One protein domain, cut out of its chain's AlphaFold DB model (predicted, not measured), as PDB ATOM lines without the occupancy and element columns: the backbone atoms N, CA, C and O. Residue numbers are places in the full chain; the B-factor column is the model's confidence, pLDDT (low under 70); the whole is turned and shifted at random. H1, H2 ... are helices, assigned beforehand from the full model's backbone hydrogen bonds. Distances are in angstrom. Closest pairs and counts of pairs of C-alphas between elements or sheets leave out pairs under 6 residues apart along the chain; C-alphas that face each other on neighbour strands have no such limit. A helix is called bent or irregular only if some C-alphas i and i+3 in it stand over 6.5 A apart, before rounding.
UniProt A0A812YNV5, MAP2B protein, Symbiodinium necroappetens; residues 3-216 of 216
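What this domain is: This is residues 3 to 216 of the 216 residues of the protein "MAP2B protein" of Symbiodinium necroappetens (UniProt A0A812YNV5). Three helical rods, H1a, H2 and H3a, stand side by side as an up-and-down bundle, each running against the one before it, and the long H4 crosses H2 like a slanting X. H6 packs on H3a and on residues 123 to 134 of H4, H5 packs on residues 153 to 157 of H4, and residues 208 to 216 stick out. The printed part has 214 residues with seven named helices, H1 to H7 in chain order, and no named strand; the class is all helix. The whole is loose, with a radius of gyration of the C-alphas of 20.9 A, and only just elongated, spanning 67 by 44 by 35 A.

Where its parts are: Find C-alpha 3 at (-8.856, 23.878, -40.389), where H1, residues 3 to 37, begins. By its hydrogen bonds it was assigned as one helix, but it is bent, with C-alphas 24 and 27 6.7 A apart; its arms are H1a, residues 3 to 24, 32.4 A long, and H1b, residues 27 to 37, 15.7 A. H2, residues 44 to 78, is 51.0 A long. H3, residues 84 to 116, likewise assigned as one helix, is bent, with C-alphas 103 and 106 6.9 A apart; its arms are H3a, residues 84 to 103, 28.0 A, and H3b, residues 106 to 116, 15.6 A. From C-alpha 123 at (18.781, 2.283, -14.525), H4 runs 56.4 A to residue 162, with a kink of 25 degrees near residue 148. Then come H5, residues 172 to 175, 5.0 A; H6, residues 182 to 202, 30.4 A; and H7, residues 206 to 214, 13.0 A, ending at C-alpha 214 at (27.067, -10.311, -31.099).

How they stand to each other: H1a touches H2 with residues 6 to 14 alone, opposite ways at a shallow tilt of 8 degrees; the closest C-alphas, Glu 7 and Ala 75, are 6.1 A apart. H2 and H3a form a helical hairpin, closest at C-alphas Asn 65 and Val 99, 5.4 A. H1b touches H3b, closest at C-alphas Ala 27 and Pro 106, 4.9 A. H4 touches H2 with residues 129 to 140 alone, at a steep tilt of 63 degrees, with C-alphas Ala 58 and Leu 133 closest at 4.9 A. H6 touches H3a at C-alphas Tyr 96 and Val 187, 5.5 A. H7 and H6 touch only at the corner, and only just, with 3 pairs of C-alphas within 8 A. Every O i to N i+4 pair is within hydrogen-bond range in H1b, H2, H3a, H3b, H6 and H7, against 16 of 18 in H1a and 34 of 36 in H4; H5 is too short for one.

The domain as a whole: The farthest C-alphas, Asp 118 and Arg 164, are 68.7 A apart. The printed part has no cut, and no link is long. Mean pLDDT of the printed part is 73.5; look for values under 70 at residues 26 to 40, 165 to 181 and 203 to 216, among others.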
ATOM      1  N   GLU A   3      -9.475  25.166 -40.025       50.34
ATOM      2  CA  GLU A   3      -8.856  23.878 -40.389       50.34
ATOM      3  C   GLU A   3      -7.661  23.453 -39.513       50.34
ATOM      4  O   GLU A   3      -7.596  22.296 -39.114       50.34
ATOM      5  N   SER A   4      -6.774  24.366 -39.084       58.53
ATOM      6  CA  SER A   4      -5.625  23.995 -38.225       58.53
ATOM      7  C   SER A   4      -6.023  23.625 -36.789       58.53
ATOM      8  O   SER A   4      -5.190  23.191 -35.997       58.53
ATOM      9  N   ARG A   5      -7.287  23.846 -36.404       62.19
ATOM     10  CA  ARG A   5      -7.767  23.565 -35.045       62.19
ATOM     11  C   ARG A   5      -8.053  22.081 -34.846       62.19
ATOM     12  O   ARG A   5      -7.851  21.594 -33.741       62.19
ATOM     13  N   ALA A   6      -8.489  21.374 -35.889       66.38
ATOM     14  CA  ALA A   6      -8.834  19.956 -35.803       66.38
ATOM     15  C   ALA A   6      -7.594  19.078 -35.576       66.38
ATOM     16  O   ALA A   6      -7.602  18.218 -34.697       66.38
ATOM     17  N   GLU A   7      -6.502  19.351 -36.290       66.50
ATOM     18  CA  GLU A   7      -5.219  18.658 -36.113       66.50
ATOM     19  C   GLU A   7      -4.632  18.914 -34.724       66.50
ATOM     20  O   GLU A   7      -4.252  17.978 -34.023       66.50
ATOM     21  N   VAL A   8      -4.642  20.176 -34.279       74.12
ATOM     22  CA  VAL A   8      -4.160  20.563 -32.948       74.12
ATOM     23  C   VAL A   8      -5.001  19.918 -31.845       74.12
ATOM     24  O   VAL A   8      -4.441  19.403 -30.882       74.12
ATOM     25  N   LEU A   9      -6.330  19.887 -31.983       78.56
ATOM     26  CA  LEU A   9      -7.222  19.219 -31.030       78.56
ATOM     27  C   LEU A   9      -7.020  17.702 -31.014       78.56
ATOM     28  O   LEU A   9      -7.034  17.109 -29.940       78.56
ATOM     29  N   THR A  10      -6.796  17.077 -32.171       77.00
ATOM     30  CA  THR A  10      -6.546  15.631 -32.268       77.00
ATOM     31  C   THR A  10      -5.196  15.269 -31.654       77.00
ATOM     32  O   THR A  10      -5.103  14.311 -30.893       77.00
ATOM     33  N   PHE A  11      -4.166  16.083 -31.894       76.56
ATOM     34  CA  PHE A  11      -2.851  15.920 -31.283       76.56
ATOM     35  C   PHE A  11      -2.889  16.134 -29.763       76.56
ATOM     36  O   PHE A  11      -2.376  15.306 -29.013       76.56
ATOM     37  N   LEU A  12      -3.546  17.199 -29.288       81.94
ATOM     38  CA  LEU A  12      -3.733  17.462 -27.855       81.94
ATOM     39  C   LEU A  12      -4.574  16.375 -27.180       81.94
ATOM     40  O   LEU A  12      -4.242  15.941 -26.080       81.94
ATOM     41  N   GLY A  13      -5.639  15.913 -27.838       82.94
ATOM     42  CA  GLY A  13      -6.465  14.800 -27.375       82.94
ATOM     43  C   GLY A  13      -5.677  13.493 -27.307       82.94
ATOM     44  O   GLY A  13      -5.764  12.782 -26.309       82.94
ATOM     45  N   GLY A  14      -4.843  13.217 -28.314       78.19
ATOM     46  CA  GLY A  14      -3.915  12.088 -28.327       78.19
ATOM     47  C   GLY A  14      -2.897  12.166 -27.190       78.19
ATOM     48  O   GLY A  14      -2.712  11.188 -26.473       78.19
ATOM     49  N   LEU A  15      -2.297  13.337 -26.952       82.38
ATOM     50  CA  LEU A  15      -1.384  13.553 -25.827       82.38
ATOM     51  C   LEU A  15      -2.090  13.325 -24.490       82.38
ATOM     52  O   LEU A  15      -1.581  12.585 -23.652       82.38
ATOM     53  N   LEU A  16      -3.272  13.914 -24.293       84.00
ATOM     54  CA  LEU A  16      -4.058  13.730 -23.074       84.00
ATOM     55  C   LEU A  16      -4.385  12.249 -22.847       84.00
ATOM     56  O   LEU A  16      -4.214  11.751 -21.736       84.00
ATOM     57  N   MET A  17      -4.797  11.535 -23.898       82.75
ATOM     58  CA  MET A  17      -5.043  10.095 -23.843       82.75
ATOM     59  C   MET A  17      -3.781   9.336 -23.425       82.75
ATOM     60  O   MET A  17      -3.854   8.502 -22.525       82.75
ATOM     61  N   VAL A  18      -2.626   9.651 -24.019       82.88
ATOM     62  CA  VAL A  18      -1.339   9.054 -23.643       82.88
ATOM     63  C   VAL A  18      -1.041   9.294 -22.165       82.88
ATOM     64  O   VAL A  18      -0.719   8.340 -21.465       82.88
ATOM     65  N   PHE A  19      -1.193  10.520 -21.660       77.25
ATOM     66  CA  PHE A  19      -0.954  10.827 -20.246       77.25
ATOM     67  C   PHE A  19      -1.892  10.050 -19.314       77.25
ATOM     68  O   PHE A  19      -1.427   9.469 -18.334       77.25
ATOM     69  N   VAL A  20      -3.190   9.997 -19.626       79.62
ATOM     70  CA  VAL A  20      -4.188   9.300 -18.800       79.62
ATOM     71  C   VAL A  20      -3.948   7.790 -18.801       79.62
ATOM     72  O   VAL A  20      -3.874   7.182 -17.734       79.62
ATOM     73  N   VAL A  21      -3.772   7.178 -19.975       79.06
ATOM     74  CA  VAL A  21      -3.520   5.731 -20.085       79.06
ATOM     75  C   VAL A  21      -2.174   5.373 -19.453       79.06
ATOM     76  O   VAL A  21      -2.083   4.390 -18.717       79.06
ATOM     77  N   SER A  22      -1.144   6.199 -19.653       75.44
ATOM     78  CA  SER A  22       0.164   5.998 -19.021       75.44
ATOM     79  C   SER A  22       0.081   6.054 -17.500       75.44
ATOM     80  O   SER A  22       0.687   5.217 -16.840       75.44
ATOM     81  N   ALA A  23      -0.681   6.993 -16.934       71.00
ATOM     82  CA  ALA A  23      -0.838   7.123 -15.488       71.00
ATOM     83  C   ALA A  23      -1.632   5.965 -14.864       71.00
ATOM     84  O   ALA A  23      -1.276   5.490 -13.788       71.00
ATOM     85  N   VAL A  24      -2.699   5.513 -15.531       74.06
ATOM     86  CA  VAL A  24      -3.646   4.538 -14.964       74.06
ATOM     87  C   VAL A  24      -3.234   3.090 -15.230       74.06
ATOM     88  O   VAL A  24      -3.499   2.225 -14.401       74.06
ATOM     89  N   VAL A  25      -2.598   2.808 -16.370       73.75
ATOM     90  CA  VAL A  25      -2.362   1.432 -16.843       73.75
ATOM     91  C   VAL A  25      -0.876   1.089 -16.862       73.75
ATOM     92  O   VAL A  25      -0.466   0.081 -16.289       73.75
ATOM     93  N   PHE A  26      -0.044   1.934 -17.477       69.00
ATOM     94  CA  PHE A  26       1.358   1.578 -17.726       69.00
ATOM     95  C   PHE A  26       2.292   1.875 -16.549       69.00
ATOM     96  O   PHE A  26       3.154   1.054 -16.238       69.00
ATOM     97  N   ALA A  27       2.109   2.991 -15.840       67.69
ATOM     98  CA  ALA A  27       2.924   3.326 -14.673       67.69
ATOM     99  C   ALA A  27       2.821   2.279 -13.541       67.69
ATOM    100  O   ALA A  27       3.869   1.893 -13.017       67.69
ATOM    101  N   PRO A  28       1.635   1.727 -13.206       67.50
ATOM    102  CA  PRO A  28       1.529   0.617 -12.257       67.50
ATOM    103  C   PRO A  28       2.300  -0.640 -12.674       67.50
ATOM    104  O   PRO A  28       2.872  -1.299 -11.814       67.50
ATOM    105  N   SER A  29       2.374  -0.957 -13.971       67.75
ATOM    106  CA  SER A  29       3.140  -2.112 -14.467       67.75
ATOM    107  C   SER A  29       4.654  -1.912 -14.363       67.75
ATOM    108  O   SER A  29       5.392  -2.835 -14.018       67.75
ATOM    109  N   VAL A  30       5.137  -0.693 -14.609       65.75
ATOM    110  CA  VAL A  30       6.553  -0.368 -14.385       65.75
ATOM    111  C   VAL A  30       6.879  -0.469 -12.890       65.75
ATOM    112  O   VAL A  30       7.904  -1.037 -12.514       65.75
ATOM    113  N   LEU A  31       5.982   0.013 -12.024       69.38
ATOM    114  CA  LEU A  31       6.126  -0.077 -10.570       69.38
ATOM    115  C   LEU A  31       6.025  -1.518 -10.049       69.38
ATOM    116  O   LEU A  31       6.781  -1.868  -9.142       69.38
ATOM    117  N   SER A  32       5.170  -2.372 -10.629       67.19
ATOM    118  CA  SER A  32       5.111  -3.796 -10.271       67.19
ATOM    119  C   SER A  32       6.454  -4.466 -10.569       67.19
ATOM    120  O   SER A  32       7.032  -5.102  -9.686       67.19
ATOM    121  N   GLY A  33       7.045  -4.198 -11.736       63.50
ATOM    122  CA  GLY A  33       8.388  -4.663 -12.095       63.50
ATOM    123  C   GLY A  33       9.481  -4.236 -11.108       63.50
ATOM    124  O   GLY A  33      10.324  -5.056 -10.736       63.50
ATOM    125  N   VAL A  34       9.444  -2.983 -10.644       64.56
ATOM    126  CA  VAL A  34      10.366  -2.460  -9.616       64.56
ATOM    127  C   VAL A  34      10.127  -3.129  -8.260       64.56
ATOM    128  O   VAL A  34      11.087  -3.473  -7.574       64.56
ATOM    129  N   SER A  35       8.870  -3.381  -7.886       64.81
ATOM    130  CA  SER A  35       8.543  -4.053  -6.624       64.81
ATOM    131  C   SER A  35       9.091  -5.485  -6.564       64.81
ATOM    132  O   SER A  35       9.637  -5.878  -5.537       64.81
ATOM    133  N   TYR A  36       9.047  -6.231  -7.676       64.50
ATOM    134  CA  TYR A  36       9.585  -7.593  -7.756       64.50
ATOM    135  C   TYR A  36      11.116  -7.639  -7.701       64.50
ATOM    136  O   TYR A  36      11.669  -8.596  -7.168       64.50
ATOM    137  N   LEU A  37      11.804  -6.612  -8.214       62.16
ATOM    138  CA  LEU A  37      13.265  -6.491  -8.120       62.16
ATOM    139  C   LEU A  37      13.751  -6.182  -6.696       62.16
ATOM    140  O   LEU A  37      14.902  -6.465  -6.378       62.16
ATOM    141  N   ASN A  38      12.883  -5.631  -5.845       61.50
ATOM    142  CA  ASN A  38      13.184  -5.377  -4.435       61.50
ATOM    143  C   ASN A  38      12.928  -6.594  -3.524       61.50
ATOM    144  O   ASN A  38      13.230  -6.526  -2.333       61.50
ATOM    145  N   ILE A  39      12.384  -7.700  -4.047       69.56
ATOM    146  CA  ILE A  39      12.219  -8.951  -3.294       69.56
ATOM    147  C   ILE A  39      13.550  -9.710  -3.303       69.56
ATOM    148  O   ILE A  39      14.106  -9.973  -4.365       69.56
ATOM    149  N   THR A  40      14.050 -10.083  -2.124       58.31
ATOM    150  CA  THR A  40      15.374 -10.707  -1.949       58.31
ATOM    151  C   THR A  40      15.473 -12.116  -2.542       58.31
ATOM    152  O   THR A  40      16.517 -12.453  -3.085       58.31
ATOM    153  N   ASP A  41      14.389 -12.901  -2.489       70.06
ATOM    154  CA  ASP A  41      14.297 -14.260  -3.047       70.06
ATOM    155  C   ASP A  41      12.945 -14.465  -3.762       70.06
ATOM    156  O   ASP A  41      11.994 -15.001  -3.181       70.06
ATOM    157  N   PRO A  42      12.794 -14.002  -5.016       72.81
ATOM    158  CA  PRO A  42      11.553 -14.171  -5.757       72.81
ATOM    159  C   PRO A  42      11.383 -15.625  -6.216       72.81
ATOM    160  O   PRO A  42      12.286 -16.242  -6.783       72.81
ATOM    161  N   SER A  43      10.185 -16.173  -6.027       80.69
ATOM    162  CA  SER A  43       9.827 -17.483  -6.581       80.69
ATOM    163  C   SER A  43       9.774 -17.445  -8.116       80.69
ATOM    164  O   SER A  43       9.467 -16.419  -8.727       80.69
ATOM    165  N   THR A  44       9.989 -18.591  -8.765       80.12
ATOM    166  CA  THR A  44       9.880 -18.728 -10.232       80.12
ATOM    167  C   THR A  44       8.516 -18.292 -10.777       80.12
ATOM    168  O   THR A  44       8.438 -17.726 -11.869       80.12
ATOM    169  N   ALA A  45       7.444 -18.496 -10.008       81.19
ATOM    170  CA  ALA A  45       6.100 -18.037 -10.349       81.19
ATOM    171  C   ALA A  45       5.989 -16.501 -10.357       81.19
ATOM    172  O   ALA A  45       5.405 -15.938 -11.278       81.19
ATOM    173  N   GLN A  46       6.595 -15.816  -9.379       76.19
ATOM    174  CA  GLN A  46       6.612 -14.347  -9.310       76.19
ATOM    175  C   GLN A  46       7.427 -13.732 -10.451       76.19
ATOM    176  O   GLN A  46       6.993 -12.756 -11.058       76.19
ATOM    177  N   VAL A  47       8.567 -14.338 -10.803       77.38
ATOM    178  CA  VAL A  47       9.366 -13.908 -11.963       77.38
ATOM    179  C   VAL A  47       8.576 -14.086 -13.262       77.38
ATOM    180  O   VAL A  47       8.542 -13.179 -14.090       77.38
ATOM    181  N   SER A  48       7.894 -15.222 -13.430       78.44
ATOM    182  CA  SER A  48       7.066 -15.485 -14.616       78.44
ATOM    183  C   SER A  48       5.898 -14.500 -14.735       78.44
ATOM    184  O   SER A  48       5.602 -14.030 -15.833       78.44
ATOM    185  N   LEU A  49       5.265 -14.144 -13.610       81.25
ATOM    186  CA  LEU A  49       4.196 -13.147 -13.567       81.25
ATOM    187  C   LEU A  49       4.710 -11.752 -13.958       81.25
ATOM    188  O   LEU A  49       4.103 -11.113 -14.813       81.25
ATOM    189  N   LYS A  50       5.861 -11.324 -13.410       79.06
ATOM    190  CA  LYS A  50       6.527 -10.060 -13.781       79.06
ATOM    191  C   LYS A  50       6.731  -9.972 -15.295       79.06
ATOM    192  O   LYS A  50       6.369  -8.971 -15.907       79.06
ATOM    193  N   TRP A  51       7.284 -11.023 -15.903       78.81
ATOM    194  CA  TRP A  51       7.513 -11.068 -17.351       78.81
ATOM    195  C   TRP A  51       6.214 -10.987 -18.150       78.81
ATOM    196  O   TRP A  51       6.144 -10.252 -19.133       78.81
ATOM    197  N   LEU A  52       5.177 -11.713 -17.730       82.06
ATOM    198  CA  LEU A  52       3.886 -11.707 -18.411       82.06
ATOM    199  C   LEU A  52       3.210 -10.331 -18.335       82.06
ATOM    200  O   LEU A  52       2.713  -9.838 -19.349       82.06
ATOM    201  N   GLU A  53       3.251  -9.675 -17.175       80.88
ATOM    202  CA  GLU A  53       2.775  -8.299 -17.014       80.88
ATOM    203  C   GLU A  53       3.555  -7.338 -17.916       80.88
ATOM    204  O   GLU A  53       2.944  -6.610 -18.696       80.88
ATOM    205  N   GLN A  54       4.890  -7.393 -17.899       79.56
ATOM    206  CA  GLN A  54       5.721  -6.511 -18.722       79.56
ATOM    207  C   GLN A  54       5.474  -6.695 -20.222       79.56
ATOM    208  O   GLN A  54       5.278  -5.713 -20.938       79.56
ATOM    209  N   VAL A  55       5.428  -7.938 -20.707       82.94
ATOM    210  CA  VAL A  55       5.179  -8.233 -22.126       82.94
ATOM    211  C   VAL A  55       3.762  -7.829 -22.530       82.94
ATOM    212  O   VAL A  55       3.581  -7.239 -23.596       82.94
ATOM    213  N   SER A  56       2.755  -8.099 -21.692       83.69
ATOM    214  CA  SER A  56       1.369  -7.722 -21.995       83.69
ATOM    215  C   SER A  56       1.198  -6.204 -22.097       83.69
ATOM    216  O   SER A  56       0.569  -5.715 -23.035       83.69
ATOM    217  N   MET A  57       1.832  -5.448 -21.200       82.56
ATOM    218  CA  MET A  57       1.744  -3.989 -21.166       82.56
ATOM    219  C   MET A  57       2.570  -3.338 -22.278       82.56
ATOM    220  O   MET A  57       2.101  -2.395 -22.921       82.56
ATOM    221  N   ALA A  58       3.743  -3.891 -22.599       83.19
ATOM    222  CA  ALA A  58       4.492  -3.526 -23.801       83.19
ATOM    223  C   ALA A  58       3.674  -3.795 -25.079       83.19
ATOM    224  O   ALA A  58       3.653  -2.962 -25.987       83.19
ATOM    225  N   GLY A  59       2.936  -4.910 -25.126       83.19
ATOM    226  CA  GLY A  59       2.019  -5.248 -26.218       83.19
ATOM    227  C   GLY A  59       0.884  -4.241 -26.364       83.19
ATOM    228  O   GLY A  59       0.641  -3.737 -27.459       83.19
ATOM    229  N   MET A  60       0.233  -3.870 -25.258       83.81
ATOM    230  CA  MET A  60      -0.798  -2.827 -25.261       83.81
ATOM    231  C   MET A  60      -0.242  -1.469 -25.701       83.81
ATOM    232  O   MET A  60      -0.893  -0.763 -26.470       83.81
ATOM    233  N   THR A  61       0.977  -1.124 -25.281       83.25
ATOM    234  CA  THR A  61       1.663   0.105 -25.710       83.25
ATOM    235  C   THR A  61       1.920   0.089 -27.219       83.25
ATOM    236  O   THR A  61       1.638   1.071 -27.907       83.25
ATOM    237  N   ALA A  62       2.389  -1.040 -27.759       83.38
ATOM    238  CA  ALA A  62       2.611  -1.212 -29.191       83.38
ATOM    239  C   ALA A  62       1.304  -1.084 -29.991       83.38
ATOM    240  O   ALA A  62       1.270  -0.371 -30.992       83.38
ATOM    241  N   VAL A  63       0.211  -1.705 -29.532       83.62
ATOM    242  CA  VAL A  63      -1.114  -1.585 -30.166       83.62
ATOM    243  C   VAL A  63      -1.627  -0.145 -30.111       83.62
ATOM    244  O   VAL A  63      -2.086   0.378 -31.128       83.62
ATOM    245  N   LEU A  64      -1.502   0.531 -28.966       84.12
ATOM    246  CA  LEU A  64      -1.917   1.926 -28.815       84.12
ATOM    247  C   LEU A  64      -1.138   2.854 -29.755       84.12
ATOM    248  O   LEU A  64      -1.747   3.691 -30.416       84.12
ATOM    249  N   ASN A  65       0.177   2.657 -29.901       85.38
ATOM    250  CA  ASN A  65       0.998   3.404 -30.860       85.38
ATOM    251  C   ASN A  65       0.467   3.274 -32.298       85.38
ATOM    252  O   ASN A  65       0.467   4.250 -33.048       85.38
ATOM    253  N   ARG A  66      -0.036   2.093 -32.678       81.62
ATOM    254  CA  ARG A  66      -0.647   1.876 -33.999       81.62
ATOM    255  C   ARG A  66      -1.988   2.582 -34.144       81.62
ATOM    256  O   ARG A  66      -2.228   3.190 -35.182       81.62
ATOM    257  N   LEU A  67      -2.834   2.547 -33.118       83.38
ATOM    258  CA  LEU A  67      -4.113   3.265 -33.132       83.38
ATOM    259  C   LEU A  67      -3.908   4.782 -33.212       83.38
ATOM    260  O   LEU A  67      -4.590   5.446 -33.990       83.38
ATOM    261  N   LEU A  68      -2.926   5.313 -32.478       84.69
ATOM    262  CA  LEU A  68      -2.537   6.722 -32.545       84.69
ATOM    263  C   LEU A  68      -2.035   7.092 -33.945       84.69
ATOM    264  O   LEU A  68      -2.465   8.103 -34.492       84.69
ATOM    265  N   ALA A  69      -1.199   6.253 -34.563       83.31
ATOM    266  CA  ALA A  69      -0.748   6.469 -35.937       83.31
ATOM    267  C   ALA A  69      -1.909   6.451 -36.945       83.31
ATOM    268  O   ALA A  69      -1.990   7.323 -37.803       83.31
ATOM    269  N   ILE A  70      -2.851   5.513 -36.831       82.94
ATOM    270  CA  ILE A  70      -4.033   5.473 -37.708       82.94
ATOM    271  C   ILE A  70      -4.887   6.736 -37.531       82.94
ATOM    272  O   ILE A  70      -5.290   7.348 -38.520       82.94
ATOM    273  N   GLY A  71      -5.123   7.158 -36.285       78.94
ATOM    274  CA  GLY A  71      -5.873   8.378 -35.983       78.94
ATOM    275  C   GLY A  71      -5.205   9.632 -36.549       78.94
ATOM    276  O   GLY A  71      -5.864  10.443 -37.193       78.94
ATOM    277  N   MET A  72      -3.885   9.758 -36.385       84.12
ATOM    278  CA  MET A  72      -3.119  10.886 -36.922       84.12
ATOM    279  C   MET A  72      -3.069  10.896 -38.446       84.12
ATOM    280  O   MET A  72      -3.123  11.966 -39.044       84.12
ATOM    281  N   ARG A  73      -3.005   9.723 -39.081       82.19
ATOM    282  CA  ARG A  73      -3.079   9.612 -40.538       82.19
ATOM    283  C   ARG A  73      -4.432  10.084 -41.056       82.19
ATOM    284  O   ARG A  73      -4.476  10.919 -41.947       82.19
ATOM    285  N   SER A  74      -5.524   9.615 -40.449       79.44
ATOM    286  CA  SER A  74      -6.872  10.064 -40.812       79.44
ATOM    287  C   SER A  74      -7.058  11.568 -40.594       79.44
ATOM    288  O   SER A  74      -7.753  12.209 -41.379       79.44
ATOM    289  N   ALA A  75      -6.448  12.135 -39.550       76.38
ATOM    290  CA  ALA A  75      -6.480  13.573 -39.299       76.38
ATOM    291  C   ALA A  75      -5.679  14.365 -40.345       76.38
ATOM    292  O   ALA A  75      -6.158  15.397 -40.802       76.38
ATOM    293  N   ALA A  76      -4.506  13.867 -40.752       78.12
ATOM    294  CA  ALA A  76      -3.696  14.485 -41.800       78.12
ATOM    295  C   ALA A  76      -4.406  14.440 -43.165       78.12
ATOM    296  O   ALA A  76      -4.517  15.468 -43.827       78.12
ATOM    297  N   GLU A  77      -4.984  13.294 -43.537       76.50
ATOM    298  CA  GLU A  77      -5.768  13.127 -44.773       76.50
ATOM    299  C   GLU A  77      -6.996  14.065 -44.797       76.50
ATOM    300  O   GLU A  77      -7.338  14.649 -45.826       76.50
ATOM    301  N   ALA A  78      -7.643  14.273 -43.643       76.00
ATOM    302  CA  ALA A  78      -8.761  15.207 -43.496       76.00
ATOM    303  C   ALA A  78      -8.338  16.691 -43.447       76.00
ATOM    304  O   ALA A  78      -9.193  17.570 -43.571       76.00
ATOM    305  N   GLY A  79      -7.042  16.979 -43.285       66.62
ATOM    306  CA  GLY A  79      -6.476  18.329 -43.184       66.62
ATOM    307  C   GLY A  79      -6.519  19.136 -44.486       66.62
ATOM    308  O   GLY A  79      -6.287  20.344 -44.476       66.62
ATOM    309  N   GLY A  80      -6.856  18.501 -45.617       65.56
ATOM    310  CA  GLY A  80      -7.056  19.191 -46.896       65.56
ATOM    311  C   GLY A  80      -5.770  19.773 -47.492       65.56
ATOM    312  O   GLY A  80      -5.813  20.786 -48.194       65.56
ATOM    313  N   PHE A  81      -4.620  19.158 -47.202       70.31
ATOM    314  CA  PHE A  81      -3.325  19.602 -47.708       70.31
ATOM    315  C   PHE A  81      -3.294  19.617 -49.240       70.31
ATOM    316  O   PHE A  81      -3.554  18.620 -49.909       70.31
ATOM    317  N   VAL A  82      -2.901  20.758 -49.812       69.06
ATOM    318  CA  VAL A  82      -2.769  20.928 -51.273       69.06
ATOM    319  C   VAL A  82      -1.621  20.077 -51.835       69.06
ATOM    320  O   VAL A  82      -1.629  19.703 -53.006       69.06
ATOM    321  N   GLN A  83      -0.621  19.762 -51.006       72.62
ATOM    322  CA  GLN A  83       0.533  18.949 -51.376       72.62
ATOM    323  C   GLN A  83       0.647  17.724 -50.465       72.62
ATOM    324  O   GLN A  83       0.802  17.859 -49.251       72.62
ATOM    325  N   LYS A  84       0.699  16.532 -51.065       75.25
ATOM    326  CA  LYS A  84       0.867  15.257 -50.343       75.25
ATOM    327  C   LYS A  84       2.131  15.214 -49.467       75.25
ATOM    328  O   LYS A  84       2.133  14.627 -48.397       75.25
ATOM    329  N   VAL A  85       3.189  15.922 -49.872       75.19
ATOM    330  CA  VAL A  85       4.431  16.034 -49.083       75.19
ATOM    331  C   VAL A  85       4.199  16.750 -47.746       75.19
ATOM    332  O   VAL A  85       4.781  16.361 -46.735       75.19
ATOM    333  N   SER A  86       3.346  17.781 -47.717       76.19
ATOM    334  CA  SER A  86       3.026  18.485 -46.468       76.19
ATOM    335  C   SER A  86       2.206  17.613 -45.514       76.19
ATOM    336  O   SER A  86       2.535  17.550 -44.332       76.19
ATOM    337  N   GLU A  87       1.241  16.859 -46.041       76.38
ATOM    338  CA  GLU A  87       0.448  15.879 -45.291       76.38
ATOM    339  C   GLU A  87       1.334  14.806 -44.642       76.38
ATOM    340  O   GLU A  87       1.286  14.604 -43.427       76.38
ATOM    341  N   ASP A  88       2.225  14.196 -45.432       79.25
ATOM    342  CA  ASP A  88       3.156  13.169 -44.958       79.25
ATOM    343  C   ASP A  88       4.109  13.713 -43.879       79.25
ATOM    344  O   ASP A  88       4.434  13.013 -42.917       79.25
ATOM    345  N   SER A  89       4.547  14.971 -44.004       80.56
ATOM    346  CA  SER A  89       5.447  15.602 -43.031       80.56
ATOM    347  C   SER A  89       4.773  15.878 -41.682       80.56
ATOM    348  O   SER A  89       5.356  15.589 -40.634       80.56
ATOM    349  N   VAL A  90       3.530  16.374 -41.697       79.69
ATOM    350  CA  VAL A  90       2.740  16.635 -40.485       79.69
ATOM    351  C   VAL A  90       2.398  15.318 -39.802       79.69
ATOM    352  O   VAL A  90       2.614  15.172 -38.596       79.69
ATOM    353  N   PHE A  91       1.957  14.328 -40.583       83.12
ATOM    354  CA  PHE A  91       1.731  12.976 -40.095       83.12
ATOM    355  C   PHE A  91       2.979  12.421 -39.397       83.12
ATOM    356  O   PHE A  91       2.885  11.969 -38.255       83.12
ATOM    357  N   LEU A  92       4.149  12.489 -40.040       84.88
ATOM    358  CA  LEU A  92       5.387  11.925 -39.500       84.88
ATOM    359  C   LEU A  92       5.791  12.595 -38.182       84.88
ATOM    360  O   LEU A  92       6.040  11.892 -37.203       84.88
ATOM    361  N   VAL A  93       5.820  13.931 -38.129       85.81
ATOM    362  CA  VAL A  93       6.268  14.673 -36.936       85.81
ATOM    363  C   VAL A  93       5.310  14.473 -35.762       85.81
ATOM    364  O   VAL A  93       5.745  14.105 -34.669       85.81
ATOM    365  N   CYS A  94       4.007  14.677 -35.967       85.00
ATOM    366  CA  CYS A  94       3.026  14.565 -34.889       85.00
ATOM    367  C   CYS A  94       2.893  13.126 -34.385       85.00
ATOM    368  O   CYS A  94       2.834  12.900 -33.175       85.00
ATOM    369  N   THR A  95       2.900  12.147 -35.294       86.06
ATOM    370  CA  THR A  95       2.832  10.733 -34.912       86.06
ATOM    371  C   THR A  95       4.091  10.311 -34.167       86.06
ATOM    372  O   THR A  95       3.981   9.656 -33.134       86.06
ATOM    373  N   TYR A  96       5.278  10.725 -34.622       87.50
ATOM    374  CA  TYR A  96       6.529  10.443 -33.916       87.50
ATOM    375  C   TYR A  96       6.511  10.984 -32.482       87.50
ATOM    376  O   TYR A  96       6.826  10.245 -31.552       87.50
ATOM    377  N   LEU A  97       6.079  12.235 -32.282       87.69
ATOM    378  CA  LEU A  97       5.993  12.830 -30.946       87.69
ATOM    379  C   LEU A  97       5.010  12.082 -30.038       87.69
ATOM    380  O   LEU A  97       5.340  11.821 -28.884       87.69
ATOM    381  N   LEU A  98       3.832  11.707 -30.546       85.56
ATOM    382  CA  LEU A  98       2.833  10.953 -29.780       85.56
ATOM    383  C   LEU A  98       3.325   9.559 -29.394       85.56
ATOM    384  O   LEU A  98       3.166   9.135 -28.252       85.56
ATOM    385  N   VAL A  99       3.935   8.854 -30.343       87.19
ATOM    386  CA  VAL A  99       4.452   7.501 -30.138       87.19
ATOM    387  C   VAL A  99       5.636   7.520 -29.167       87.19
ATOM    388  O   VAL A  99       5.675   6.713 -28.241       87.19
ATOM    389  N   LEU A 100       6.552   8.484 -29.305       86.81
ATOM    390  CA  LEU A 100       7.657   8.682 -28.366       86.81
ATOM    391  C   LEU A 100       7.144   9.011 -26.959       86.81
ATOM    392  O   LEU A 100       7.604   8.425 -25.978       86.81
ATOM    393  N   ALA A 101       6.168   9.917 -26.861       85.44
ATOM    394  CA  ALA A 101       5.522  10.272 -25.606       85.44
ATOM    395  C   ALA A 101       4.913   9.029 -24.939       85.44
ATOM    396  O   ALA A 101       5.192   8.765 -23.772       85.44
ATOM    397  N   ASN A 102       4.176   8.205 -25.685       84.56
ATOM    398  CA  ASN A 102       3.567   6.984 -25.159       84.56
ATOM    399  C   ASN A 102       4.594   5.929 -24.717       84.56
ATOM    400  O   ASN A 102       4.343   5.170 -23.786       84.56
ATOM    401  N   SER A 103       5.772   5.899 -25.341       81.56
ATOM    402  CA  SER A 103       6.853   4.984 -24.960       81.56
ATOM    403  C   SER A 103       7.652   5.434 -23.728       81.56
ATOM    404  O   SER A 103       8.173   4.582 -23.011       81.56
ATOM    405  N   VAL A 104       7.758   6.743 -23.464       80.62
ATOM    406  CA  VAL A 104       8.647   7.293 -22.418       80.62
ATOM    407  C   VAL A 104       7.889   7.840 -21.201       80.62
ATOM    408  O   VAL A 104       8.367   7.699 -20.075       80.62
ATOM    409  N   ILE A 105       6.696   8.422 -21.376       81.75
ATOM    410  CA  ILE A 105       5.892   8.994 -20.277       81.75
ATOM    411  C   ILE A 105       5.618   7.988 -19.146       81.75
ATOM    412  O   ILE A 105       5.756   8.391 -17.987       81.75
ATOM    413  N   PRO A 106       5.304   6.701 -19.406       79.88
ATOM    414  CA  PRO A 106       5.125   5.721 -18.334       79.88
ATOM    415  C   PRO A 106       6.324   5.618 -17.384       79.88
ATOM    416  O   PRO A 106       6.133   5.520 -16.174       79.88
ATOM    417  N   LEU A 107       7.555   5.703 -17.907       77.12
ATOM    418  CA  LEU A 107       8.778   5.678 -17.098       77.12
ATOM    419  C   LEU A 107       8.912   6.939 -16.240       77.12
ATOM    420  O   LEU A 107       9.282   6.851 -15.072       77.12
ATOM    421  N   GLY A 108       8.582   8.105 -16.802       77.50
ATOM    422  CA  GLY A 108       8.590   9.370 -16.068       77.50
ATOM    423  C   GLY A 108       7.585   9.377 -14.912       77.50
ATOM    424  O   GLY A 108       7.931   9.755 -13.795       77.50
ATOM    425  N   ILE A 109       6.361   8.896 -15.152       79.00
ATOM    426  CA  ILE A 109       5.331   8.779 -14.109       79.00
ATOM    427  C   ILE A 109       5.761   7.761 -13.049       79.00
ATOM    428  O   ILE A 109       5.670   8.049 -11.856       79.00
ATOM    429  N   ALA A 110       6.282   6.602 -13.460       73.81
ATOM    430  CA  ALA A 110       6.780   5.596 -12.530       73.81
ATOM    431  C   ALA A 110       7.917   6.135 -11.648       73.81
ATOM    432  O   ALA A 110       7.909   5.891 -10.446       73.81
ATOM    433  N   GLN A 111       8.842   6.928 -12.199       76.38
ATOM    434  CA  GLN A 111       9.904   7.578 -11.425       76.38
ATOM    435  C   GLN A 111       9.347   8.524 -10.351       76.38
ATOM    436  O   GLN A 111       9.814   8.507  -9.211       76.38
ATOM    437  N   ILE A 112       8.345   9.338 -10.700       80.38
ATOM    438  CA  ILE A 112       7.700  10.265  -9.759       80.38
ATOM    439  C   ILE A 112       7.028   9.479  -8.628       80.38
ATOM    440  O   ILE A 112       7.272   9.758  -7.457       80.38
ATOM    441  N   VAL A 113       6.238   8.456  -8.958       75.06
ATOM    442  CA  VAL A 113       5.522   7.650  -7.956       75.06
ATOM    443  C   VAL A 113       6.486   6.839  -7.083       75.06
ATOM    444  O   VAL A 113       6.301   6.756  -5.868       75.06
ATOM    445  N   ALA A 114       7.549   6.285  -7.667       71.69
ATOM    446  CA  ALA A 114       8.585   5.570  -6.929       71.69
ATOM    447  C   ALA A 114       9.273   6.486  -5.901       71.69
ATOM    448  O   ALA A 114       9.448   6.097  -4.748       71.69
ATOM    449  N   SER A 115       9.552   7.742  -6.276       74.19
ATOM    450  CA  SER A 115      10.138   8.733  -5.362       74.19
ATOM    451  C   SER A 115       9.250   9.067  -4.159       74.19
ATOM    452  O   SER A 115       9.765   9.425  -3.105       74.19
ATOM    453  N   TRP A 116       7.928   8.923  -4.288       78.56
ATOM    454  CA  TRP A 116       6.977   9.136  -3.191       78.56
ATOM    455  C   TRP A 116       6.807   7.913  -2.286       78.56
ATOM    456  O   TRP A 116       6.231   8.030  -1.209       78.56
ATOM    457  N   SER A 117       7.268   6.741  -2.723       65.19
ATOM    458  CA  SER A 117       7.062   5.453  -2.049       65.19
ATOM    459  C   SER A 117       8.360   4.822  -1.535       65.19
ATOM    460  O   SER A 117       8.372   3.638  -1.211       65.19
ATOM    461  N   ASP A 118       9.456   5.592  -1.478       66.06
ATOM    462  CA  ASP A 118      10.817   5.127  -1.151       66.06
ATOM    463  C   ASP A 118      11.311   3.946  -2.017       66.06
ATOM    464  O   ASP A 118      12.283   3.258  -1.693       66.06
ATOM    465  N   LEU A 119      10.680   3.729  -3.175       64.19
ATOM    466  CA  LEU A 119      11.112   2.762  -4.174       64.19
ATOM    467  C   LEU A 119      12.130   3.430  -5.104       64.19
ATOM    468  O   LEU A 119      11.960   4.566  -5.545       64.19
ATOM    469  N   ARG A 120      13.205   2.719  -5.450       62.78
ATOM    470  CA  ARG A 120      14.185   3.199  -6.433       62.78
ATOM    471  C   ARG A 120      13.967   2.497  -7.765       62.78
ATOM    472  O   ARG A 120      14.237   1.305  -7.877       62.78
ATOM    473  N   VAL A 121      13.545   3.242  -8.788       62.44
ATOM    474  CA  VAL A 121      13.677   2.772 -10.172       62.44
ATOM    475  C   VAL A 121      15.166   2.772 -10.495       62.44
ATOM    476  O   VAL A 121      15.833   3.807 -10.440       62.44
ATOM    477  N   THR A 122      15.715   1.597 -10.775       69.19
ATOM    478  CA  THR A 122      17.124   1.481 -11.145       69.19
ATOM    479  C   THR A 122      17.289   1.730 -12.647       69.19
ATOM    480  O   THR A 122      16.363   1.457 -13.422       69.19
ATOM    481  N   PRO A 123      18.467   2.197 -13.098       68.31
ATOM    482  CA  PRO A 123      18.781   2.283 -14.525       68.31
ATOM    483  C   PRO A 123      18.538   0.950 -15.246       68.31
ATOM    484  O   PRO A 123      17.943   0.929 -16.318       68.31
ATOM    485  N   TYR A 124      18.872  -0.165 -14.585       69.56
ATOM    486  CA  TYR A 124      18.630  -1.517 -15.081       69.56
ATOM    487  C   TYR A 124      17.143  -1.784 -15.367       69.56
ATOM    488  O   TYR A 124      16.799  -2.178 -16.480       69.56
ATOM    489  N   SER A 125      16.241  -1.494 -14.420       69.75
ATOM    490  CA  SER A 125      14.797  -1.707 -14.624       69.75
ATOM    491  C   SER A 125      14.210  -0.833 -15.737       69.75
ATOM    492  O   SER A 125      13.329  -1.280 -16.471       69.75
ATOM    493  N   ALA A 126      14.718   0.393 -15.902       71.38
ATOM    494  CA  ALA A 126      14.297   1.273 -16.990       71.38
ATOM    495  C   ALA A 126      14.762   0.737 -18.355       71.38
ATOM    496  O   ALA A 126      13.985   0.715 -19.309       71.38
ATOM    497  N   THR A 127      16.001   0.240 -18.444       76.94
ATOM    498  CA  THR A 127      16.510  -0.394 -19.670       76.94
ATOM    499  C   THR A 127      15.809  -1.714 -19.997       76.94
ATOM    500  O   THR A 127      15.502  -1.946 -21.162       76.94
ATOM    501  N   GLU A 128      15.482  -2.544 -18.999       77.25
ATOM    502  CA  GLU A 128      14.741  -3.806 -19.176       77.25
ATOM    503  C   GLU A 128      13.349  -3.551 -19.784       77.25
ATOM    504  O   GLU A 128      12.939  -4.233 -20.729       77.25
ATOM    505  N   TRP A 129      12.654  -2.516 -19.300       77.44
ATOM    506  CA  TRP A 129      11.369  -2.085 -19.849       77.44
ATOM    507  C   TRP A 129      11.491  -1.594 -21.293       77.44
ATOM    508  O   TRP A 129      10.762  -2.057 -22.169       77.44
ATOM    509  N   LEU A 130      12.433  -0.682 -21.559       81.44
ATOM    510  CA  LEU A 130      12.652  -0.121 -22.897       81.44
ATOM    511  C   LEU A 130      13.045  -1.198 -23.915       81.44
ATOM    512  O   LEU A 130      12.572  -1.168 -25.051       81.44
ATOM    513  N   PHE A 131      13.863  -2.169 -23.506       82.44
ATOM    514  CA  PHE A 131      14.251  -3.294 -24.348       82.44
ATOM    515  C   PHE A 131      13.059  -4.203 -24.660       82.44
ATOM    516  O   PHE A 131      12.827  -4.540 -25.822       82.44
ATOM    517  N   THR A 132      12.265  -4.553 -23.644       81.56
ATOM    518  CA  THR A 132      11.043  -5.356 -23.820       81.56
ATOM    519  C   THR A 132      10.056  -4.652 -24.748       81.56
ATOM    520  O   THR A 132       9.527  -5.265 -25.674       81.56
ATOM    521  N   LEU A 133       9.865  -3.345 -24.562       82.88
ATOM    522  CA  LEU A 133       9.026  -2.522 -25.423       82.88
ATOM    523  C   LEU A 133       9.531  -2.522 -26.871       82.88
ATOM    524  O   LEU A 133       8.751  -2.764 -27.788       82.88
ATOM    525  N   MET A 134      10.832  -2.306 -27.084       84.56
ATOM    526  CA  MET A 134      11.448  -2.328 -28.412       84.56
ATOM    527  C   MET A 134      11.254  -3.687 -29.103       84.56
ATOM    528  O   MET A 134      10.826  -3.734 -30.257       84.56
ATOM    529  N   ALA A 135      11.499  -4.792 -28.393       83.44
ATOM    530  CA  ALA A 135      11.322  -6.143 -28.921       83.44
ATOM    531  C   ALA A 135       9.860  -6.428 -29.304       83.44
ATOM    532  O   ALA A 135       9.586  -6.949 -30.385       83.44
ATOM    533  N   VAL A 136       8.906  -6.040 -28.453       84.81
ATOM    534  CA  VAL A 136       7.475  -6.235 -28.722       84.81
ATOM    535  C   VAL A 136       6.991  -5.354 -29.873       84.81
ATOM    536  O   VAL A 136       6.214  -5.821 -30.709       84.81
ATOM    537  N   ILE A 137       7.474  -4.112 -29.986       81.94
ATOM    538  CA  ILE A 137       7.176  -3.254 -31.141       81.94
ATOM    539  C   ILE A 137       7.716  -3.901 -32.419       81.94
ATOM    540  O   ILE A 137       6.981  -3.951 -33.405       81.94
ATOM    541  N   LEU A 138       8.939  -4.445 -32.415       81.62
ATOM    542  CA  LEU A 138       9.512  -5.135 -33.578       81.62
ATOM    543  C   LEU A 138       8.647  -6.336 -33.983       81.62
ATOM    544  O   LEU A 138       8.228  -6.429 -35.131       81.62
ATOM    545  N   LEU A 139       8.295  -7.199 -33.028       82.69
ATOM    546  CA  LEU A 139       7.436  -8.361 -33.276       82.69
ATOM    547  C   LEU A 139       6.063  -7.959 -33.824       82.69
ATOM    548  O   LEU A 139       5.572  -8.560 -34.776       82.69
ATOM    549  N   THR A 140       5.460  -6.913 -33.261       78.88
ATOM    550  CA  THR A 140       4.165  -6.387 -33.722       78.88
ATOM    551  C   THR A 140       4.275  -5.833 -35.143       78.88
ATOM    552  O   THR A 140       3.377  -6.019 -35.959       78.88
ATOM    553  N   THR A 141       5.389  -5.173 -35.453       74.50
ATOM    554  CA  THR A 141       5.705  -4.623 -36.777       74.50
ATOM    555  C   THR A 141       5.835  -5.743 -37.808       74.50
ATOM    556  O   THR A 141       5.137  -5.727 -38.818       74.50
ATOM    557  N   GLU A 142       6.649  -6.759 -37.528       73.38
ATOM    558  CA  GLU A 142       6.813  -7.930 -38.399       73.38
ATOM    559  C   GLU A 142       5.491  -8.686 -38.595       73.38
ATOM    560  O   GLU A 142       5.122  -9.045 -39.716       73.38
ATOM    561  N   PHE A 143       4.710  -8.856 -37.525       75.50
ATOM    562  CA  PHE A 143       3.398  -9.490 -37.605       75.50
ATOM    563  C   PHE A 143       2.431  -8.709 -38.508       75.50
ATOM    564  O   PHE A 143       1.763  -9.295 -39.358       75.50
ATOM    565  N   LEU A 144       2.379  -7.381 -38.375       72.50
ATOM    566  CA  LEU A 144       1.493  -6.529 -39.174       72.50
ATOM    567  C   LEU A 144       1.924  -6.394 -40.635       72.50
ATOM    568  O   LEU A 144       1.064  -6.207 -41.493       72.50
ATOM    569  N   TYR A 145       3.221  -6.470 -40.932       68.75
ATOM    570  CA  TYR A 145       3.730  -6.230 -42.284       68.75
ATOM    571  C   TYR A 145       4.011  -7.500 -43.088       68.75
ATOM    572  O   TYR A 145       3.982  -7.439 -44.315       68.75
ATOM    573  N   ILE A 146       4.243  -8.641 -42.436       68.38
ATOM    574  CA  ILE A 146       4.482  -9.921 -43.115       68.38
ATOM    575  C   ILE A 146       3.287 -10.852 -42.933       68.38
ATOM    576  O   ILE A 146       2.708 -11.323 -43.913       68.38
ATOM    577  N   VAL A 147       2.893 -11.106 -41.684       71.50
ATOM    578  CA  VAL A 147       1.920 -12.164 -41.373       71.50
ATOM    579  C   VAL A 147       0.502 -11.735 -41.734       71.50
ATOM    580  O   VAL A 147      -0.212 -12.484 -42.400       71.50
ATOM    581  N   PHE A 148       0.096 -10.526 -41.348       72.88
ATOM    582  CA  PHE A 148      -1.259 -10.036 -41.590       72.88
ATOM    583  C   PHE A 148      -1.595  -9.906 -43.089       72.88
ATOM    584  O   PHE A 148      -2.637 -10.432 -43.488       72.88
ATOM    585  N   PRO A 149      -0.734  -9.327 -43.954       69.06
ATOM    586  CA  PRO A 149      -1.012  -9.231 -45.387       69.06
ATOM    587  C   PRO A 149      -0.973 -10.596 -46.084       69.06
ATOM    588  O   PRO A 149      -1.787 -10.864 -46.968       69.06
ATOM    589  N   ALA A 150      -0.066 -11.492 -45.670       72.44
ATOM    590  CA  ALA A 150      -0.022 -12.860 -46.185       72.44
ATOM    591  C   ALA A 150      -1.294 -13.640 -45.816       72.44
ATOM    592  O   ALA A 150      -1.856 -14.346 -46.653       72.44
ATOM    593  N   TRP A 151      -1.792 -13.465 -44.589       75.50
ATOM    594  CA  TRP A 151      -3.041 -14.068 -44.129       75.50
ATOM    595  C   TRP A 151      -4.268 -13.489 -44.840       75.50
ATOM    596  O   TRP A 151      -5.139 -14.240 -45.292       75.50
ATOM    597  N   SER A 152      -4.346 -12.163 -44.998       73.19
ATOM    598  CA  SER A 152      -5.436 -11.524 -45.742       73.19
ATOM    599  C   SER A 152      -5.440 -11.960 -47.206       73.19
ATOM    600  O   SER A 152      -6.494 -12.271 -47.750       73.19
ATOM    601  N   TYR A 153      -4.262 -12.081 -47.827       70.50
ATOM    602  CA  TYR A 153      -4.130 -12.603 -49.186       70.50
ATOM    603  C   TYR A 153      -4.574 -14.067 -49.282       70.50
ATOM    604  O   TYR A 153      -5.346 -14.430 -50.168       70.50
ATOM    605  N   TRP A 154      -4.135 -14.914 -48.350       76.31
ATOM    606  CA  TRP A 154      -4.496 -16.332 -48.300       76.31
ATOM    607  C   TRP A 154      -6.010 -16.544 -48.158       76.31
ATOM    608  O   TRP A 154      -6.617 -17.315 -48.908       76.31
ATOM    609  N   THR A 155      -6.641 -15.814 -47.238       80.31
ATOM    610  CA  THR A 155      -8.095 -15.860 -47.017       80.31
ATOM    611  C   THR A 155      -8.876 -15.308 -48.211       80.31
ATOM    612  O   THR A 155      -9.857 -15.926 -48.633       80.31
ATOM    613  N   ALA A 156      -8.418 -14.209 -48.820       71.50
ATOM    614  CA  ALA A 156      -8.987 -13.661 -50.050       71.50
ATOM    615  C   ALA A 156      -8.902 -14.654 -51.217       71.50
ATOM    616  O   ALA A 156      -9.905 -14.913 -51.884       71.50
ATOM    617  N   HIS A 157      -7.735 -15.271 -51.424       74.31
ATOM    618  CA  HIS A 157      -7.510 -16.263 -52.473       74.31
ATOM    619  C   HIS A 157      -8.455 -17.467 -52.330       74.31
ATOM    620  O   HIS A 157      -9.070 -17.893 -53.311       74.31
ATOM    621  N   PHE A 158      -8.645 -17.989 -51.113       80.44
ATOM    622  CA  PHE A 158      -9.608 -19.068 -50.884       80.44
ATOM    623  C   PHE A 158     -11.059 -18.640 -51.084       80.44
ATOM    624  O   PHE A 158     -11.827 -19.381 -51.698       80.44
ATOM    625  N   ARG A 159     -11.428 -17.439 -50.631       76.38
ATOM    626  CA  ARG A 159     -12.779 -16.894 -50.813       76.38
ATOM    627  C   ARG A 159     -13.134 -16.728 -52.291       76.38
ATOM    628  O   ARG A 159     -14.251 -17.054 -52.682       76.38
ATOM    629  N   VAL A 160     -12.186 -16.276 -53.116       74.81
ATOM    630  CA  VAL A 160     -12.361 -16.176 -54.574       74.81
ATOM    631  C   VAL A 160     -12.494 -17.566 -55.201       74.81
ATOM    632  O   VAL A 160     -13.421 -17.782 -55.971       74.81
ATOM    633  N   ARG A 161     -11.647 -18.540 -54.828       75.94
ATOM    634  CA  ARG A 161     -11.749 -19.917 -55.357       75.94
ATOM    635  C   ARG A 161     -13.046 -20.639 -54.982       75.94
ATOM    636  O   ARG A 161     -13.495 -21.493 -55.738       75.94
ATOM    637  N   GLN A 162     -13.617 -20.343 -53.815       81.06
ATOM    638  CA  GLN A 162     -14.873 -20.946 -53.355       81.06
ATOM    639  C   GLN A 162     -16.120 -20.228 -53.894       81.06
ATOM    640  O   GLN A 162     -17.209 -20.803 -53.891       81.06
ATOM    641  N   SER A 163     -15.986 -18.983 -54.357       71.44
ATOM    642  CA  SER A 163     -17.109 -18.207 -54.876       71.44
ATOM    643  C   SER A 163     -17.427 -18.579 -56.323       71.44
ATOM    644  O   SER A 163     -16.556 -18.578 -57.185       71.44
ATOM    645  N   ARG A 164     -18.709 -18.833 -56.617       71.06
ATOM    646  CA  ARG A 164     -19.221 -18.989 -57.994       71.06
ATOM    647  C   ARG A 164     -19.541 -17.656 -58.681       71.06
ATOM    648  O   ARG A 164     -19.882 -17.659 -59.857       71.06
ATOM    649  N   TYR A 165     -19.471 -16.547 -57.943       66.75
ATOM    650  CA  TYR A 165     -20.016 -15.249 -58.358       66.75
ATOM    651  C   TYR A 165     -18.972 -14.138 -58.470       66.75
ATOM    652  O   TYR A 165     -19.298 -13.070 -58.965       66.75
ATOM    653  N   ILE A 166     -17.743 -14.360 -57.992       66.44
ATOM    654  CA  ILE A 166     -16.690 -13.339 -58.021       66.44
ATOM    655  C   ILE A 166     -15.758 -13.655 -59.182       66.44
ATOM    656  O   ILE A 166     -15.057 -14.668 -59.171       66.44
ATOM    657  N   THR A 167     -15.743 -12.785 -60.187       66.62
ATOM    658  CA  THR A 167     -14.767 -12.882 -61.275       66.62
ATOM    659  C   THR A 167     -13.387 -12.402 -60.809       66.62
ATOM    660  O   THR A 167     -13.261 -11.609 -59.876       66.62
ATOM    661  N   VAL A 168     -12.314 -12.859 -61.463       60.44
ATOM    662  CA  VAL A 168     -10.919 -12.537 -61.080       60.44
ATOM    663  C   VAL A 168     -10.644 -11.020 -61.047       60.44
ATOM    664  O   VAL A 168      -9.842 -10.567 -60.237       60.44
ATOM    665  N   ARG A 169     -11.348 -10.223 -61.868       59.94
ATOM    666  CA  ARG A 169     -11.279  -8.747 -61.856       59.94
ATOM    667  C   ARG A 169     -11.982  -8.116 -60.652       59.94
ATOM    668  O   ARG A 169     -11.484  -7.139 -60.109       59.94
ATOM    669  N   GLU A 170     -13.106  -8.671 -60.215       59.06
ATOM    670  CA  GLU A 170     -13.850  -8.179 -59.044       59.06
ATOM    671  C   GLU A 170     -13.192  -8.597 -57.723       59.06
ATOM    672  O   GLU A 170     -13.326  -7.909 -56.718       59.06
ATOM    673  N   GLY A 171     -12.442  -9.705 -57.725       58.62
ATOM    674  CA  GLY A 171     -11.604 -10.124 -56.600       58.62
ATOM    675  C   GLY A 171     -10.271  -9.375 -56.504       58.62
ATOM    676  O   GLY A 171      -9.602  -9.455 -55.480       58.62
ATOM    677  N   GLN A 172      -9.882  -8.631 -57.544       61.50
ATOM    678  CA  GLN A 172      -8.599  -7.930 -57.624       61.50
ATOM    679  C   GLN A 172      -8.380  -6.913 -56.484       61.50
ATOM    680  O   GLN A 172      -7.304  -6.962 -55.895       61.50
ATOM    681  N   PRO A 173      -9.375  -6.099 -56.065       61.25
ATOM    682  CA  PRO A 173      -9.260  -5.218 -54.897       61.25
ATOM    683  C   PRO A 173      -9.076  -5.977 -53.573       61.25
ATOM    684  O   PRO A 173      -8.506  -5.454 -52.622       61.25
ATOM    685  N   VAL A 174      -9.569  -7.219 -53.507       61.50
ATOM    686  CA  VAL A 174      -9.460  -8.102 -52.333       61.50
ATOM    687  C   VAL A 174      -8.088  -8.792 -52.290       61.50
ATOM    688  O   VAL A 174      -7.623  -9.189 -51.225       61.50
ATOM    689  N   LEU A 175      -7.438  -8.937 -53.449       59.06
ATOM    690  CA  LEU A 175      -6.120  -9.553 -53.617       59.06
ATOM    691  C   LEU A 175      -4.976  -8.530 -53.628       59.06
ATOM    692  O   LEU A 175      -3.828  -8.905 -53.395       59.06
ATOM    693  N   THR A 176      -5.259  -7.254 -53.898       60.59
ATOM    694  CA  THR A 176      -4.272  -6.176 -53.798       60.59
ATOM    695  C   THR A 176      -3.921  -5.934 -52.340       60.59
ATOM    696  O   THR A 176      -4.768  -5.538 -51.541       60.59
ATOM    697  N   SER A 177      -2.655  -6.170 -51.991       54.53
ATOM    698  CA  SER A 177      -2.105  -5.784 -50.695       54.53
ATOM    699  C   SER A 177      -2.279  -4.282 -50.485       54.53
ATOM    700  O   SER A 177      -2.040  -3.509 -51.415       54.53
ATOM    701  N   ALA A 178      -2.644  -3.870 -49.269       57.00
ATOM    702  CA  ALA A 178      -2.653  -2.459 -48.901       57.00
ATOM    703  C   ALA A 178      -1.290  -1.820 -49.224       57.00
ATOM    704  O   ALA A 178      -0.246  -2.446 -49.018       57.00
ATOM    705  N   GLU A 179      -1.304  -0.592 -49.752       56.41
ATOM    706  CA  GLU A 179      -0.079   0.159 -50.024       56.41
ATOM    707  C   GLU A 179       0.785   0.216 -48.769       56.41
ATOM    708  O   GLU A 179       0.303   0.522 -47.677       56.41
ATOM    709  N   PHE A 180       2.071  -0.087 -48.935       55.62
ATOM    710  CA  PHE A 180       3.017  -0.108 -47.836       55.62
ATOM    711  C   PHE A 180       3.212   1.330 -47.315       55.62
ATOM    712  O   PHE A 180       3.781   2.154 -48.037       55.62
ATOM    713  N   PRO A 181       2.762   1.681 -46.094       65.94
ATOM    714  CA  PRO A 181       2.809   3.059 -45.623       65.94
ATOM    715  C   PRO A 181       4.243   3.426 -45.228       65.94
ATOM    716  O   PRO A 181       4.662   3.245 -44.084       65.94
ATOM    717  N   MET A 182       5.018   3.940 -46.185       70.75
ATOM    718  CA  MET A 182       6.430   4.292 -45.987       70.75
ATOM    719  C   MET A 182       6.629   5.287 -44.837       70.75
ATOM    720  O   MET A 182       7.550   5.119 -44.042       70.75
ATOM    721  N   ALA A 183       5.731   6.266 -44.684       71.00
ATOM    722  CA  ALA A 183       5.778   7.237 -43.591       71.00
ATOM    723  C   ALA A 183       5.698   6.576 -42.203       71.00
ATOM    724  O   ALA A 183       6.422   6.957 -41.287       71.00
ATOM    725  N   GLN A 184       4.890   5.522 -42.054       74.94
ATOM    726  CA  GLN A 184       4.773   4.782 -40.796       74.94
ATOM    727  C   GLN A 184       6.046   3.984 -40.478       74.94
ATOM    728  O   GLN A 184       6.462   3.928 -39.324       74.94
ATOM    729  N   ARG A 185       6.722   3.443 -41.501       75.88
ATOM    730  CA  ARG A 185       8.043   2.819 -41.328       75.88
ATOM    731  C   ARG A 185       9.096   3.808 -40.847       75.88
ATOM    732  O   ARG A 185       9.900   3.450 -39.995       75.88
ATOM    733  N   TYR A 186       9.091   5.036 -41.363       81.50
ATOM    734  CA  TYR A 186      10.013   6.066 -40.882       81.50
ATOM    735  C   TYR A 186       9.772   6.403 -39.410       81.50
ATOM    736  O   TYR A 186      10.738   6.506 -38.660       81.50
ATOM    737  N   VAL A 187       8.509   6.499 -38.980       83.88
ATOM    738  CA  VAL A 187       8.167   6.695 -37.561       83.88
ATOM    739  C   VAL A 187       8.689   5.539 -36.704       83.88
ATOM    740  O   VAL A 187       9.317   5.786 -35.678       83.88
ATOM    741  N   ASP A 188       8.493   4.291 -37.138       79.94
ATOM    742  CA  ASP A 188       8.962   3.114 -36.398       79.94
ATOM    743  C   ASP A 188      10.497   3.061 -36.300       79.94
ATOM    744  O   ASP A 188      11.038   2.783 -35.231       79.94
ATOM    745  N   ILE A 189      11.213   3.369 -37.389       82.50
ATOM    746  CA  ILE A 189      12.684   3.408 -37.413       82.50
ATOM    747  C   ILE A 189      13.210   4.529 -36.510       82.50
ATOM    748  O   ILE A 189      14.132   4.304 -35.725       82.50
ATOM    749  N   LEU A 190      12.620   5.726 -36.591       86.81
ATOM    750  CA  LEU A 190      12.990   6.860 -35.742       86.81
ATOM    751  C   LEU A 190      12.740   6.552 -34.266       86.81
ATOM    752  O   LEU A 190      13.592   6.851 -33.427       86.81
ATOM    753  N   LEU A 191      11.612   5.916 -33.945       86.06
ATOM    754  CA  LEU A 191      11.307   5.476 -32.589       86.06
ATOM    755  C   LEU A 191      12.345   4.465 -32.092       86.06
ATOM    756  O   LEU A 191      12.921   4.675 -31.030       86.06
ATOM    757  N   MET A 192      12.618   3.407 -32.860       83.50
ATOM    758  CA  MET A 192      13.600   2.371 -32.508       83.50
ATOM    759  C   MET A 192      14.976   2.977 -32.226       83.50
ATOM    760  O   MET A 192      15.568   2.711 -31.181       83.50
ATOM    761  N   MET A 193      15.458   3.848 -33.116       85.50
ATOM    762  CA  MET A 193      16.740   4.535 -32.943       85.50
ATOM    763  C   MET A 193      16.750   5.390 -31.677       85.50
ATOM    764  O   MET A 193      17.694   5.327 -30.893       85.50
ATOM    765  N   THR A 194      15.679   6.145 -31.436       86.75
ATOM    766  CA  THR A 194      15.568   7.008 -30.253       86.75
ATOM    767  C   THR A 194      15.541   6.194 -28.965       86.75
ATOM    768  O   THR A 194      16.239   6.542 -28.017       86.75
ATOM    769  N   LEU A 195      14.809   5.077 -28.929       83.62
ATOM    770  CA  LEU A 195      14.785   4.180 -27.773       83.62
ATOM    771  C   LEU A 195      16.172   3.589 -27.496       83.62
ATOM    772  O   LEU A 195      16.583   3.548 -26.338       83.62
ATOM    773  N   VAL A 196      16.922   3.198 -28.531       83.31
ATOM    774  CA  VAL A 196      18.310   2.725 -28.383       83.31
ATOM    775  C   VAL A 196      19.207   3.822 -27.808       83.31
ATOM    776  O   VAL A 196      19.934   3.566 -26.849       83.31
ATOM    777  N   PHE A 197      19.129   5.052 -28.323       82.88
ATOM    778  CA  PHE A 197      19.888   6.177 -27.764       82.88
ATOM    779  C   PHE A 197      19.532   6.435 -26.298       82.88
ATOM    780  O   PHE A 197      20.431   6.591 -25.474       82.88
ATOM    781  N   VAL A 198      18.244   6.410 -25.949       81.44
ATOM    782  CA  VAL A 198      17.785   6.572 -24.563       81.44
ATOM    783  C   VAL A 198      18.350   5.462 -23.669       81.44
ATOM    784  O   VAL A 198      18.905   5.759 -22.613       81.44
ATOM    785  N   MET A 199      18.307   4.201 -24.107       80.38
ATOM    786  CA  MET A 199      18.896   3.079 -23.363       80.38
ATOM    787  C   MET A 199      20.403   3.269 -23.123       80.38
ATOM    788  O   MET A 199      20.863   3.093 -21.996       80.38
ATOM    789  N   ILE A 200      21.151   3.713 -24.141       77.25
ATOM    790  CA  ILE A 200      22.590   4.011 -24.026       77.25
ATOM    791  C   ILE A 200      22.842   5.144 -23.022       77.25
ATOM    792  O   ILE A 200      23.782   5.063 -22.231       77.25
ATOM    793  N   THR A 201      22.013   6.192 -23.029       78.88
ATOM    794  CA  THR A 201      22.166   7.314 -22.087       78.88
ATOM    795  C   THR A 201      21.846   6.939 -20.641       78.88
ATOM    796  O   THR A 201      22.466   7.484 -19.731       78.88
ATOM    797  N   ILE A 202      20.904   6.015 -20.417       73.88
ATOM    798  CA  ILE A 202      20.505   5.569 -19.075       73.88
ATOM    799  C   ILE A 202      21.556   4.630 -18.473       73.88
ATOM    800  O   ILE A 202      21.883   4.759 -17.294       73.88
ATOM    801  N   ASP A 203      22.101   3.703 -19.264       69.44
ATOM    802  CA  ASP A 203      23.152   2.793 -18.809       69.44
ATOM    803  C   ASP A 203      24.133   2.459 -19.939       69.44
ATOM    804  O   ASP A 203      23.908   1.558 -20.747       69.44
ATOM    805  N   TYR A 204      25.280   3.140 -19.968       59.62
ATOM    806  CA  TYR A 204      26.336   2.899 -20.957       59.62
ATOM    807  C   TYR A 204      26.929   1.478 -20.881       59.62
ATOM    808  O   TYR A 204      27.511   0.999 -21.857       59.62
ATOM    809  N   LYS A 205      26.783   0.769 -19.747       55.34
ATOM    810  CA  LYS A 205      27.258  -0.619 -19.599       55.34
ATOM    811  C   LYS A 205      26.367  -1.616 -20.337       55.34
ATOM    812  O   LYS A 205      26.846  -2.698 -20.673       55.34
ATOM    813  N   SER A 206      25.125  -1.254 -20.661       49.50
ATOM    814  CA  SER A 206      24.206  -2.096 -21.440       49.50
ATOM    815  C   SER A 206      24.718  -2.405 -22.861       49.50
ATOM    816  O   SER A 206      24.408  -3.469 -23.406       49.50
ATOM    817  N   MET A 207      25.602  -1.566 -23.431       49.62
ATOM    818  CA  MET A 207      26.292  -1.862 -24.699       49.62
ATOM    819  C   MET A 207      27.191  -3.101 -24.613       49.62
ATOM    820  O   MET A 207      27.323  -3.813 -25.607       49.62
ATOM    821  N   TYR A 208      27.778  -3.406 -23.447       47.28
ATOM    822  CA  TYR A 208      28.573  -4.629 -23.287       47.28
ATOM    823  C   TYR A 208      27.708  -5.884 -23.386       47.28
ATOM    824  O   TYR A 208      28.183  -6.898 -23.879       47.28
ATOM    825  N   THR A 209      26.441  -5.830 -22.977       46.59
ATOM    826  CA  THR A 209      25.525  -6.974 -23.070       46.59
ATOM    827  C   THR A 209      25.100  -7.227 -24.518       46.59
ATOM    828  O   THR A 209      25.109  -8.371 -24.961       46.59
ATOM    829  N   ILE A 210      24.823  -6.169 -25.289       44.47
ATOM    830  CA  ILE A 210      24.486  -6.272 -26.723       44.47
ATOM    831  C   ILE A 210      25.718  -6.686 -27.547       44.47
ATOM    832  O   ILE A 210      25.634  -7.590 -28.377       44.47
ATOM    833  N   GLY A 211      26.885  -6.088 -27.279       43.50
ATOM    834  CA  GLY A 211      28.145  -6.442 -27.938       43.50
ATOM    835  C   GLY A 211      28.614  -7.864 -27.625       43.50
ATOM    836  O   GLY A 211      29.127  -8.538 -28.510       43.50
ATOM    837  N   ARG A 212      28.381  -8.357 -26.401       36.47
ATOM    838  CA  ARG A 212      28.738  -9.724 -25.989       36.47
ATOM    839  C   ARG A 212      27.843 -10.796 -26.613       36.47
ATOM    840  O   ARG A 212      28.321 -11.901 -26.829       36.47
ATOM    841  N   ILE A 213      26.579 -10.480 -26.907       45.88
ATOM    842  CA  ILE A 213      25.673 -11.376 -27.648       45.88
ATOM    843  C   ILE A 213      26.059 -11.438 -29.135       45.88
ATOM    844  O   ILE A 213      25.923 -12.485 -29.747       45.88
ATOM    845  N   LEU A 214      26.574 -10.346 -29.712       38.38
ATOM    846  CA  LEU A 214      27.067 -10.311 -31.099       38.38
ATOM    847  C   LEU A 214      28.468 -10.922 -31.277       38.38
ATOM    848  O   LEU A 214      28.862 -11.219 -32.403       38.38
ATOM    849  N   SER A 215      29.232 -11.080 -30.193       35.47
ATOM    850  CA  SER A 215      30.574 -11.675 -30.196       35.47
ATOM    851  C   SER A 215      30.612 -13.130 -29.704       35.47
ATOM    852  O   SER A 215      31.704 -13.633 -29.435       35.47
ATOM    853  N   ALA A 216      29.455 -13.763 -29.503       38.19
ATOM    854  CA  ALA A 216      29.303 -15.167 -29.117       38.19
ATOM    855  C   ALA A 216      28.635 -15.942 -30.256       38.19
ATOM    856  O   ALA A 216      29.025 -17.113 -30.455       38.19
TER     857      ALA A 216